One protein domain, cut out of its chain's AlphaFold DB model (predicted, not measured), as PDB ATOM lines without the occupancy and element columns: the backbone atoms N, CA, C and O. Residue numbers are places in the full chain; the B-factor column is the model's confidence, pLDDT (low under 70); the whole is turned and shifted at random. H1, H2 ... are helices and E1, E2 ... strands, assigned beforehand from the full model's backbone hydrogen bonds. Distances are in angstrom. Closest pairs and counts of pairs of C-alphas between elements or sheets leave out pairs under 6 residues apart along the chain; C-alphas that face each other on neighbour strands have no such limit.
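This is residues 24 to 102 of the 108 residues of an uncharacterized protein of Chloroflexi bacterium RBG_16_72_14 (UniProt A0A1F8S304). With little regular structure, the domain is a small sheet of E2, E1 and E3 with H2 over one face, and a long loop, residues 41 to 72, reaching away to the other end. The 79 printed residues run E1, E2, H1, E3, H2, mixed, with 22 in named elements; the sheet is antiparallel. It is compact, radius of gyration of the C-alphas 13.1 A, spanning 38 by 28 by 19 A.

E1, residues 28 to 31, and E2, residues 37 to 40, form an antiparallel hairpin; N 30 and O 38, 2.9 A apart, are within hydrogen-bond range. E2, H1, residues 73 to 77, and E3, residues 89 to 91, form a split strand-helix-strand unit, E1 between its same-way strands, with a right-handed crossover. E3 is antiparallel to E1, with N 29 and O 90 at 2.8 A. H1 is not on the sheet. H2, residues 95 to 100, is on it, height 8.1 A; its closest C-alphas to E3 are Ala 97 and Ala 90, 5.2 A. In H1 and H2 every O i to N i+4 pair is within hydrogen-bond range.

E1, 10.1 A long, begins at C-alpha 28 (94.939, 133.688, 6.922); H2, 8.7 A, ends at C-alpha 100 (91.413, 143.378, 11.941).

The printed part has no cut; links E2 to H1 and H1 to E3 are long. 41 residues have pLDDT under 70.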
ATOM      1  N   ALA A  24      95.624 126.578  -2.590       50.47
ATOM      2  CA  ALA A  24      95.029 127.662  -1.823       50.47
ATOM      3  C   ALA A  24      96.067 128.780  -1.703       50.47
ATOM      4  O   ALA A  24      96.833 128.808  -0.756       50.47
ATOM      5  N   SER A  25      96.130 129.686  -2.679       59.28
ATOM      6  CA  SER A  25      97.221 130.668  -2.804       59.28
ATOM      7  C   SER A  25      97.192 131.814  -1.774       59.28
ATOM      8  O   SER A  25      97.615 132.926  -2.093       59.28
ATOM      9  N   HIS A  26      96.591 131.620  -0.599       67.12
ATOM     10  CA  HIS A  26      96.427 132.685   0.384       67.12
ATOM     11  C   HIS A  26      96.541 132.187   1.826       67.12
ATOM     12  O   HIS A  26      95.996 131.150   2.200       67.12
ATOM     13  N   THR A  27      97.220 132.981   2.650       77.00
ATOM     14  CA  THR A  27      97.342 132.779   4.094       77.00
ATOM     15  C   THR A  27      96.225 133.508   4.836       77.00
ATOM     16  O   THR A  27      95.604 134.441   4.318       77.00
ATOM     17  N   HIS A  28      95.951 133.079   6.064       82.06
ATOM     18  CA  HIS A  28      94.939 133.688   6.922       82.06
ATOM     19  C   HIS A  28      95.578 134.325   8.148       82.06
ATOM     20  O   HIS A  28      96.609 133.869   8.630       82.06
ATOM     21  N   VAL A  29      94.927 135.350   8.683       85.06
ATOM     22  CA  VAL A  29      95.240 135.956   9.975       85.06
ATOM     23  C   VAL A  29      94.056 135.791  10.918       85.06
ATOM     24  O   VAL A  29      92.910 135.919  10.490       85.06
ATOM     25  N   MET A  30      94.322 135.532  12.196       86.19
ATOM     26  CA  MET A  30      93.322 135.502  13.267       86.19
ATOM     27  C   MET A  30      93.573 136.648  14.242       86.19
ATOM     28  O   MET A  30      94.698 136.825  14.708       86.19
ATOM     29  N   ALA A  31      92.527 137.401  14.580       88.62
ATOM     30  CA  ALA A  31      92.621 138.465  15.571       88.62
ATOM     31  C   ALA A  31      92.762 137.914  16.999       88.62
ATOM     32  O   ALA A  31      92.064 136.981  17.391       88.62
ATOM     33  N   LEU A  32      93.616 138.558  17.798       85.31
ATOM     34  CA  LEU A  32      93.833 138.249  19.217       85.31
ATOM     35  C   LEU A  32      92.951 139.084  20.165       85.31
ATOM     36  O   LEU A  32      93.008 138.921  21.381       85.31
ATOM     37  N   GLY A  33      92.142 140.002  19.626       83.50
ATOM     38  CA  GLY A  33      91.222 140.853  20.394       83.50
ATOM     39  C   GLY A  33      91.823 142.161  20.929       83.50
ATOM     40  O   GLY A  33      91.082 143.021  21.391       83.50
ATOM     41  N   ASN A  34      93.136 142.364  20.809       88.56
ATOM     42  CA  ASN A  34      93.841 143.604  21.175       88.56
ATOM     43  C   ASN A  34      94.290 144.425  19.945       88.56
ATOM     44  O   ASN A  34      95.200 145.247  20.038       88.56
ATOM     45  N   GLY A  35      93.689 144.164  18.781       88.56
ATOM     46  CA  GLY A  35      94.090 144.739  17.494       88.56
ATOM     47  C   GLY A  35      95.323 144.080  16.869       88.56
ATOM     48  O   GLY A  35      95.663 144.415  15.738       88.56
ATOM     49  N   GLN A  36      95.991 143.153  17.562       91.25
ATOM     50  CA  GLN A  36      97.028 142.314  16.968       91.25
ATOM     51  C   GLN A  36      96.413 141.064  16.342       91.25
ATOM     52  O   GLN A  36      95.346 140.595  16.755       91.25
ATOM     53  N   CYS A  37      97.127 140.498  15.376       90.06
ATOM     54  CA  CYS A  37      96.777 139.234  14.748       90.06
ATOM     55  C   CYS A  37      97.936 138.246  14.769       90.06
ATOM     56  O   CYS A  37      99.100 138.639  14.819       90.06
ATOM     57  N   VAL A  38      97.606 136.965  14.634       84.38
ATOM     58  CA  VAL A  38      98.566 135.920  14.273       84.38
ATOM     59  C   VAL A  38      98.316 135.450  12.852       84.38
ATOM     60  O   VAL A  38      97.169 135.208  12.471       84.38
ATOM     61  N   LEU A  39      99.379 135.311  12.068       81.88
ATOM     62  CA  LEU A  39      99.332 134.613  10.802       81.88
ATOM     63  C   LEU A  39      99.229 133.117  11.072       81.88
ATOM     64  O   LEU A  39     100.003 132.532  11.832       81.88
ATOM     65  N   LEU A  40      98.222 132.505  10.479       75.69
ATOM     66  CA  LEU A  40      97.928 131.106  10.676       75.69
ATOM     67  C   LEU A  40      98.725 130.269   9.679       75.69
ATOM     68  O   LEU A  40      98.795 130.604   8.497       75.69
ATOM     69  N   ALA A  41      99.296 129.168  10.172       64.62
ATOM     70  CA  ALA A  41     100.021 128.183   9.371       64.62
ATOM     71  C   ALA A  41     101.163 128.767   8.504       64.62
ATOM     72  O   ALA A  41     101.451 128.240   7.430       64.62
ATOM     73  N   TYR A  42     101.829 129.828   8.987       56.59
ATOM     74  CA  TYR A  42     102.867 130.587   8.269       56.59
ATOM     75  C   TYR A  42     103.954 129.715   7.623       56.59
ATOM     76  O   TYR A  42     104.322 129.932   6.474       56.59
ATOM     77  N   GLU A  43     104.420 128.690   8.336       54.69
ATOM     78  CA  GLU A  43     105.510 127.811   7.888       54.69
ATOM     79  C   GLU A  43     105.026 126.477   7.294       54.69
ATOM     80  O   GLU A  43     105.832 125.648   6.881       54.69
ATOM     81  N   ALA A  44     103.715 126.223   7.271       54.44
ATOM     82  CA  ALA A  44     103.189 124.884   7.001       54.44
ATOM     83  C   ALA A  44     102.955 124.587   5.509       54.44
ATOM     84  O   ALA A  44     102.617 123.455   5.166       54.44
ATOM     85  N   GLY A  45     103.104 125.581   4.621       56.12
ATOM     86  CA  GLY A  45     102.893 125.407   3.179       56.12
ATOM     87  C   GLY A  45     101.493 124.892   2.840       56.12
ATOM     88  O   GLY A  45     101.337 124.095   1.917       56.12
ATOM     89  N   GLU A  46     100.477 125.299   3.609       55.25
ATOM     90  CA  GLU A  46      99.116 124.752   3.524       55.25
ATOM     91  C   GLU A  46      98.488 124.830   2.134       55.25
ATOM     92  O   GLU A  46      97.692 123.969   1.768       55.25
ATOM     93  N   GLU A  47      98.880 125.825   1.344       53.88
ATOM     94  CA  GLU A  47      98.534 125.946  -0.070       53.88
ATOM     95  C   GLU A  47      98.840 124.686  -0.888       53.88
ATOM     96  O   GLU A  47      98.202 124.451  -1.908       53.88
ATOM     97  N   SER A  48      99.791 123.870  -0.434       60.00
ATOM     98  CA  SER A  48     100.220 122.619  -1.059       60.00
ATOM     99  C   SER A  48      99.635 121.372  -0.383       60.00
ATOM    100  O   SER A  48      99.896 120.254  -0.829       60.00
ATOM    101  N   VAL A  49      98.856 121.533   0.693       62.31
ATOM    102  CA  VAL A  49      98.346 120.428   1.514       62.31
ATOM    103  C   VAL A  49      96.862 120.204   1.242       62.31
ATOM    104  O   VAL A  49      95.998 120.989   1.632       62.31
ATOM    105  N   VAL A  50      96.556 119.070   0.614       68.31
ATOM    106  CA  VAL A  50      95.184 118.586   0.438       68.31
ATOM    107  C   VAL A  50      94.893 117.557   1.523       68.31
ATOM    108  O   VAL A  50      95.529 116.502   1.560       68.31
ATOM    109  N   LEU A  51      93.934 117.844   2.406       68.38
ATOM    110  CA  LEU A  51      93.534 116.879   3.424       68.38
ATOM    111  C   LEU A  51      92.780 115.694   2.798       68.38
ATOM    112  O   LEU A  51      91.939 115.894   1.914       68.38
ATOM    113  N   PRO A  52      93.031 114.457   3.262       73.44
ATOM    114  CA  PRO A  52      92.269 113.296   2.823       73.44
ATOM    115  C   PRO A  52      90.828 113.355   3.355       73.44
ATOM    116  O   PRO A  52      90.570 113.889   4.434       73.44
ATOM    117  N   LEU A  53      89.887 112.745   2.622       77.12
ATOM    118  CA  LEU A  53      88.460 112.709   2.993       77.12
ATOM    119  C   LEU A  53      88.213 112.131   4.396       77.12
ATOM    120  O   LEU A  53      87.290 112.565   5.081       77.12
ATOM    121  N   SER A  54      89.079 111.227   4.855       77.56
ATOM    122  CA  SER A  54      89.015 110.625   6.190       77.56
ATOM    123  C   SER A  54      89.112 111.633   7.340       77.56
ATOM    124  O   SER A  54      88.681 111.325   8.443       77.56
ATOM    125  N   VAL A  55      89.641 112.841   7.111       72.50
ATOM    126  CA  VAL A  55      89.658 113.915   8.124       72.50
ATOM    127  C   VAL A  55      88.255 114.482   8.377       72.50
ATOM    128  O   VAL A  55      87.993 114.993   9.464       72.50
ATOM    129  N   PHE A  56      87.356 114.381   7.395       75.25
ATOM    130  CA  PHE A  56      85.975 114.863   7.472       75.25
ATOM    131  C   PHE A  56      85.011 113.776   7.957       75.25
ATOM    132  O   PHE A  56      84.019 114.069   8.621       75.25
ATOM    133  N   GLU A  57      85.285 112.515   7.628       79.44
ATOM    134  CA  GLU A  57      84.444 111.390   8.026       79.44
ATOM    135  C   GLU A  57      84.421 111.226   9.552       79.44
ATOM    136  O   GLU A  57      85.442 110.976  10.185       79.44
ATOM    137  N   ASN A  58      83.230 111.331  10.148       70.56
ATOM    138  CA  ASN A  58      82.989 111.140  11.585       70.56
ATOM    139  C   ASN A  58      83.794 112.064  12.516       70.56
ATOM    140  O   ASN A  58      83.920 111.771  13.704       70.56
ATOM    141  N   ASN A  59      84.326 113.177  12.009       69.19
ATOM    142  CA  ASN A  59      85.046 114.136  12.832       69.19
ATOM    143  C   ASN A  59      84.059 115.150  13.435       69.19
ATOM    144  O   ASN A  59      83.557 116.010  12.709       69.19
ATOM    145  N   PRO A  60      83.778 115.100  14.754       71.94
ATOM    146  CA  PRO A  60      82.794 115.985  15.381       71.94
ATOM    147  C   PRO A  60      83.233 117.455  15.394       71.94
ATOM    148  O   PRO A  60      82.417 118.332  15.663       71.94
ATOM    149  N   ASN A  61      84.507 117.728  15.099       59.78
ATOM    150  CA  ASN A  61      85.073 119.074  15.070       59.78
ATOM    151  C   ASN A  61      85.015 119.712  13.672       59.78
ATOM    152  O   ASN A  61      85.425 120.856  13.507       59.78
ATOM    153  N   VAL A  62      84.517 118.985  12.664       65.81
ATOM    154  CA  VAL A  62      84.422 119.451  11.279       65.81
ATOM    155  C   VAL A  62      82.952 119.526  10.885       65.81
ATOM    156  O   VAL A  62      82.316 118.524  10.578       65.81
ATOM    157  N   THR A  63      82.397 120.736  10.878       65.25
ATOM    158  CA  THR A  63      80.988 120.976  10.508       65.25
ATOM    159  C   THR A  63      80.808 121.366   9.041       65.25
ATOM    160  O   THR A  63      79.691 121.638   8.601       65.25
ATOM    161  N   ILE A  64      81.901 121.437   8.278       61.97
ATOM    162  CA  ILE A  64      81.910 121.841   6.870       61.97
ATOM    163  C   ILE A  64      81.965 120.619   5.945       61.97
ATOM    164  O   ILE A  64      82.698 119.664   6.194       61.97
ATOM    165  N   ALA A  65      81.203 120.655   4.850       65.25
ATOM    166  CA  ALA A  65      81.239 119.592   3.848       65.25
ATOM    167  C   ALA A  65      82.554 119.640   3.039       65.25
ATOM    168  O   ALA A  65      82.998 120.740   2.674       65.25
ATOM    169  N   PRO A  66      83.146 118.480   2.686       64.12
ATOM    170  CA  PRO A  66      84.311 118.432   1.809       64.12
ATOM    171  C   PRO A  66      83.991 119.142   0.496       64.12
ATOM    172  O   PRO A  66      83.054 118.780  -0.214       64.12
ATOM    173  N   THR A  67      84.757 120.181   0.179       57.94
ATOM    174  CA  THR A  67      84.574 120.962  -1.045       57.94
ATOM    175  C   THR A  67      85.915 121.077  -1.741       57.94
ATOM    176  O   THR A  67      86.889 121.520  -1.131       57.94
ATOM    177  N   ALA A  68      85.970 120.695  -3.018       58.50
ATOM    178  CA  ALA A  68      87.179 120.805  -3.826       58.50
ATOM    179  C   ALA A  68      87.765 122.228  -3.739       58.50
ATOM    180  O   ALA A  68      87.051 123.215  -3.913       58.50
ATOM    181  N   GLY A  69      89.054 122.326  -3.403       53.81
ATOM    182  CA  GLY A  69      89.756 123.599  -3.209       53.81
ATOM    183  C   GLY A  69      89.532 124.319  -1.878       53.81
ATOM    184  O   GLY A  69      90.106 125.379  -1.674       53.81
ATOM    185  N   ARG A  70      88.752 123.746  -0.949       53.19
ATOM    186  CA  ARG A  70      88.587 124.244   0.433       53.19
ATOM    187  C   ARG A  70      88.996 123.212   1.492       53.19
ATOM    188  O   ARG A  70      88.639 123.354   2.654       53.19
ATOM    189  N   MET A  71      89.724 122.165   1.094       56.88
ATOM    190  CA  MET A  71      90.116 121.035   1.957       56.88
ATOM    191  C   MET A  71      91.498 121.203   2.603       56.88
ATOM    192  O   MET A  71      92.160 120.210   2.891       56.88
ATOM    193  N   HIS A  72      91.976 122.431   2.779       60.12
ATOM    194  CA  HIS A  72      93.282 122.664   3.390       60.12
ATOM    195  C   HIS A  72      93.160 122.815   4.917       60.12
ATOM    196  O   HIS A  72      92.080 123.175   5.408       60.12
ATOM    197  N   PRO A  73      94.225 122.488   5.674       61.22
ATOM    198  CA  PRO A  73      94.141 122.284   7.118       61.22
ATOM    199  C   PRO A  73      93.586 123.479   7.907       61.22
ATOM    200  O   PRO A  73      92.835 123.254   8.852       61.22
ATOM    201  N   LEU A  74      93.799 124.721   7.468       61.31
ATOM    202  CA  LEU A  74      93.222 125.919   8.081       61.31
ATOM    203  C   LEU A  74      91.699 125.928   8.083       61.31
ATOM    204  O   LEU A  74      91.076 126.229   9.096       61.31
ATOM    205  N   HIS A  75      91.070 125.587   6.961       59.00
ATOM    206  CA  HIS A  75      89.612 125.639   6.874       59.00
ATOM    207  C   HIS A  75      88.929 124.529   7.671       59.00
ATOM    208  O   HIS A  75      87.768 124.677   8.039       59.00
ATOM    209  N   VAL A  76      89.632 123.421   7.905       58.22
ATOM    210  CA  VAL A  76      89.067 122.195   8.482       58.22
ATOM    211  C   VAL A  76      89.418 122.052   9.960       58.22
ATOM    212  O   VAL A  76      88.590 121.602  10.743       58.22
ATOM    213  N   LEU A  77      90.641 122.418  10.346       57.25
ATOM    214  CA  LEU A  77      91.206 122.145  11.669       57.25
ATOM    215  C   LEU A  77      91.480 123.415  12.481       57.25
ATOM    216  O   LEU A  77      91.597 123.329  13.701       57.25
ATOM    217  N   VAL A  78      91.533 124.596  11.856       57.47
ATOM    218  CA  VAL A  78      91.756 125.871  12.565       57.47
ATOM    219  C   VAL A  78      90.433 126.536  12.963       57.47
ATOM    220  O   VAL A  78      90.233 127.746  12.907       57.47
ATOM    221  N   HIS A  79      89.540 125.726  13.522       53.81
ATOM    222  CA  HIS A  79      88.745 126.178  14.656       53.81
ATOM    223  C   HIS A  79      89.597 125.984  15.918       53.81
ATOM    224  O   HIS A  79      89.340 125.099  16.723       53.81
ATOM    225  N   LEU A  80      90.645 126.801  16.091       47.66
ATOM    226  CA  LEU A  80      91.546 126.774  17.262       47.66
ATOM    227  C   LEU A  80      90.867 127.283  18.556       47.66
ATOM    228  O   LEU A  80      91.510 127.853  19.431       47.66
ATOM    229  N   GLY A  81      89.547 127.149  18.670       50.25
ATOM    230  CA  GLY A  81      88.760 127.565  19.825       50.25
ATOM    231  C   GLY A  81      87.927 126.422  20.374       50.25
ATOM    232  O   GLY A  81      87.747 125.390  19.732       50.25
ATOM    233  N   GLU A  82      87.378 126.632  21.564       50.25
ATOM    234  CA  GLU A  82      86.308 125.787  22.082       50.25
ATOM    235  C   GLU A  82      85.137 125.771  21.083       50.25
ATOM    236  O   GLU A  82      84.859 126.784  20.427       50.25
ATOM    237  N   ALA A  83      84.456 124.635  20.932       47.34
ATOM    238  CA  ALA A  83      83.292 124.539  20.059       47.34
ATOM    239  C   ALA A  83      82.271 125.640  20.414       47.34
ATOM    240  O   ALA A  83      81.848 125.758  21.559       47.34
ATOM    241  N   GLY A  84      81.897 126.463  19.428       51.38
ATOM    242  CA  GLY A  84      81.045 127.644  19.630       51.38
ATOM    243  C   GLY A  84      81.798 128.972  19.800       51.38
ATOM    244  O   GLY A  84      81.156 130.017  19.886       51.38
ATOM    245  N   THR A  85      83.135 128.978  19.784       54.84
ATOM    246  CA  THR A  85      83.928 130.219  19.789       54.84
ATOM    247  C   THR A  85      84.058 130.776  18.373       54.84
ATOM    248  O   THR A  85      84.580 130.114  17.476       54.84
ATOM    249  N   HIS A  86      83.599 132.010  18.159       63.31
ATOM    250  CA  HIS A  86      83.688 132.684  16.864       63.31
ATOM    251  C   HIS A  86      84.986 133.493  16.788       63.31
ATOM    252  O   HIS A  86      85.063 134.610  17.302       63.31
ATOM    253  N   HIS A  87      86.007 132.937  16.136       73.25
ATOM    254  CA  HIS A  87      87.243 133.663  15.846       73.25
ATOM    255  C   HIS A  87      87.056 134.596  14.653       73.25
ATOM    256  O   HIS A  87      86.464 134.217  13.642       73.25
ATOM    257  N   GLN A  88      87.586 135.816  14.752       83.81
ATOM    258  CA  GLN A  88      87.633 136.727  13.613       83.81
ATOM    259  C   GLN A  88      88.878 136.413  12.781       83.81
ATOM    260  O   GLN A  88      90.004 136.620  13.236       83.81
ATOM    261  N   ILE A  89      88.658 135.886  11.577       82.50
ATOM    262  CA  ILE A  89      89.704 135.452  10.647       82.50
ATOM    263  C   ILE A  89      89.527 136.204   9.324       82.50
ATOM    264  O   ILE A  89      88.403 136.399   8.862       82.50
ATOM    265  N   ALA A  90      90.630 136.611   8.700       83.00
ATOM    266  CA  ALA A  90      90.632 137.201   7.363       83.00
ATOM    267  C   ALA A  90      91.809 136.702   6.526       83.00
ATOM    268  O   ALA A  90      92.786 136.177   7.049       83.00
ATOM    269  N   VAL A  91      91.723 136.895   5.211       83.25
ATOM    270  CA  VAL A  91      92.831 136.619   4.291       83.25
ATOM    271  C   VAL A  91      93.928 137.661   4.502       83.25
ATOM    272  O   VAL A  91      93.648 138.862   4.451       83.25
ATOM    273  N   ALA A  92      95.164 137.224   4.732       82.50
ATOM    274  CA  ALA A  92      96.307 138.113   4.910       82.50
ATOM    275  C   ALA A  92      96.475 139.044   3.694       82.50
ATOM    276  O   ALA A  92      96.247 138.650   2.551       82.50
ATOM    277  N   GLY A  93      96.821 140.311   3.938       83.62
ATOM    278  CA  GLY A  93      96.945 141.331   2.886       83.62
ATOM    279  C   GLY A  93      95.620 141.879   2.334       83.62
ATOM    280  O   GLY A  93      95.635 142.811   1.533       83.62
ATOM    281  N   SER A  94      94.464 141.357   2.762       86.19
ATOM    282  CA  SER A  94      93.157 141.914   2.387       86.19
ATOM    283  C   SER A  94      92.797 143.171   3.191       86.19
ATOM    284  O   SER A  94      93.312 143.410   4.283       86.19
ATOM    285  N   ALA A  95      91.824 143.947   2.697       92.62
ATOM    286  CA  ALA A  95      91.266 145.084   3.438       92.62
ATOM    287  C   ALA A  95      90.641 144.666   4.784       92.62
ATOM    288  O   ALA A  95      90.720 145.406   5.761       92.62
ATOM    289  N   ALA A  96      90.062 143.461   4.856       87.75
ATOM    290  CA  ALA A  96      89.539 142.910   6.102       87.75
ATOM    291  C   ALA A  96      90.667 142.628   7.108       87.75
ATOM    292  O   ALA A  96      90.537 142.988   8.273       87.75
ATOM    293  N   ALA A  97      91.795 142.066   6.661       89.19
ATOM    294  CA  ALA A  97      92.970 141.873   7.513       89.19
ATOM    295  C   ALA A  97      93.559 143.207   7.990       89.19
ATOM    296  O   ALA A  97      93.896 143.331   9.162       89.19
ATOM    297  N   ALA A  98      93.610 144.230   7.133       91.19
ATOM    298  CA  ALA A  98      94.053 145.565   7.540       91.19
ATOM    299  C   ALA A  98      93.150 146.182   8.626       91.19
ATOM    300  O   ALA A  98      93.642 146.848   9.534       91.19
ATOM    301  N   ALA A  99      91.837 145.937   8.559       94.06
ATOM    302  CA  ALA A  99      90.883 146.387   9.572       94.06
ATOM    303  C   ALA A  99      90.941 145.566  10.874       94.06
ATOM    304  O   ALA A  99      90.653 146.098  11.941       94.06
ATOM    305  N   LEU A 100      91.298 144.282  10.791       90.94
ATOM    306  CA  LEU A 100      91.413 143.378  11.941       90.94
ATOM    307  C   LEU A 100      92.731 143.547  12.704       90.94
ATOM    308  O   LEU A 100      92.743 143.503  13.932       90.94
ATOM    309  N   CYS A 101      93.830 143.745  11.980       92.88
ATOM    310  CA  CYS A 101      95.195 143.699  12.499       92.88
ATOM    311  C   CYS A 101      95.788 145.105  12.652       92.88
ATOM    312  O   CYS A 101      96.905 145.376  12.212       92.88
ATOM    313  N   THR A 102      95.029 146.029  13.252       95.88
ATOM    314  CA  THR A 102      95.398 147.454  13.369       95.88
ATOM    315  C   THR A 102      96.676 147.702  14.170       95.88
ATOM    316  O   THR A 102      97.304 148.744  14.010       95.88
TER     317      THR A 102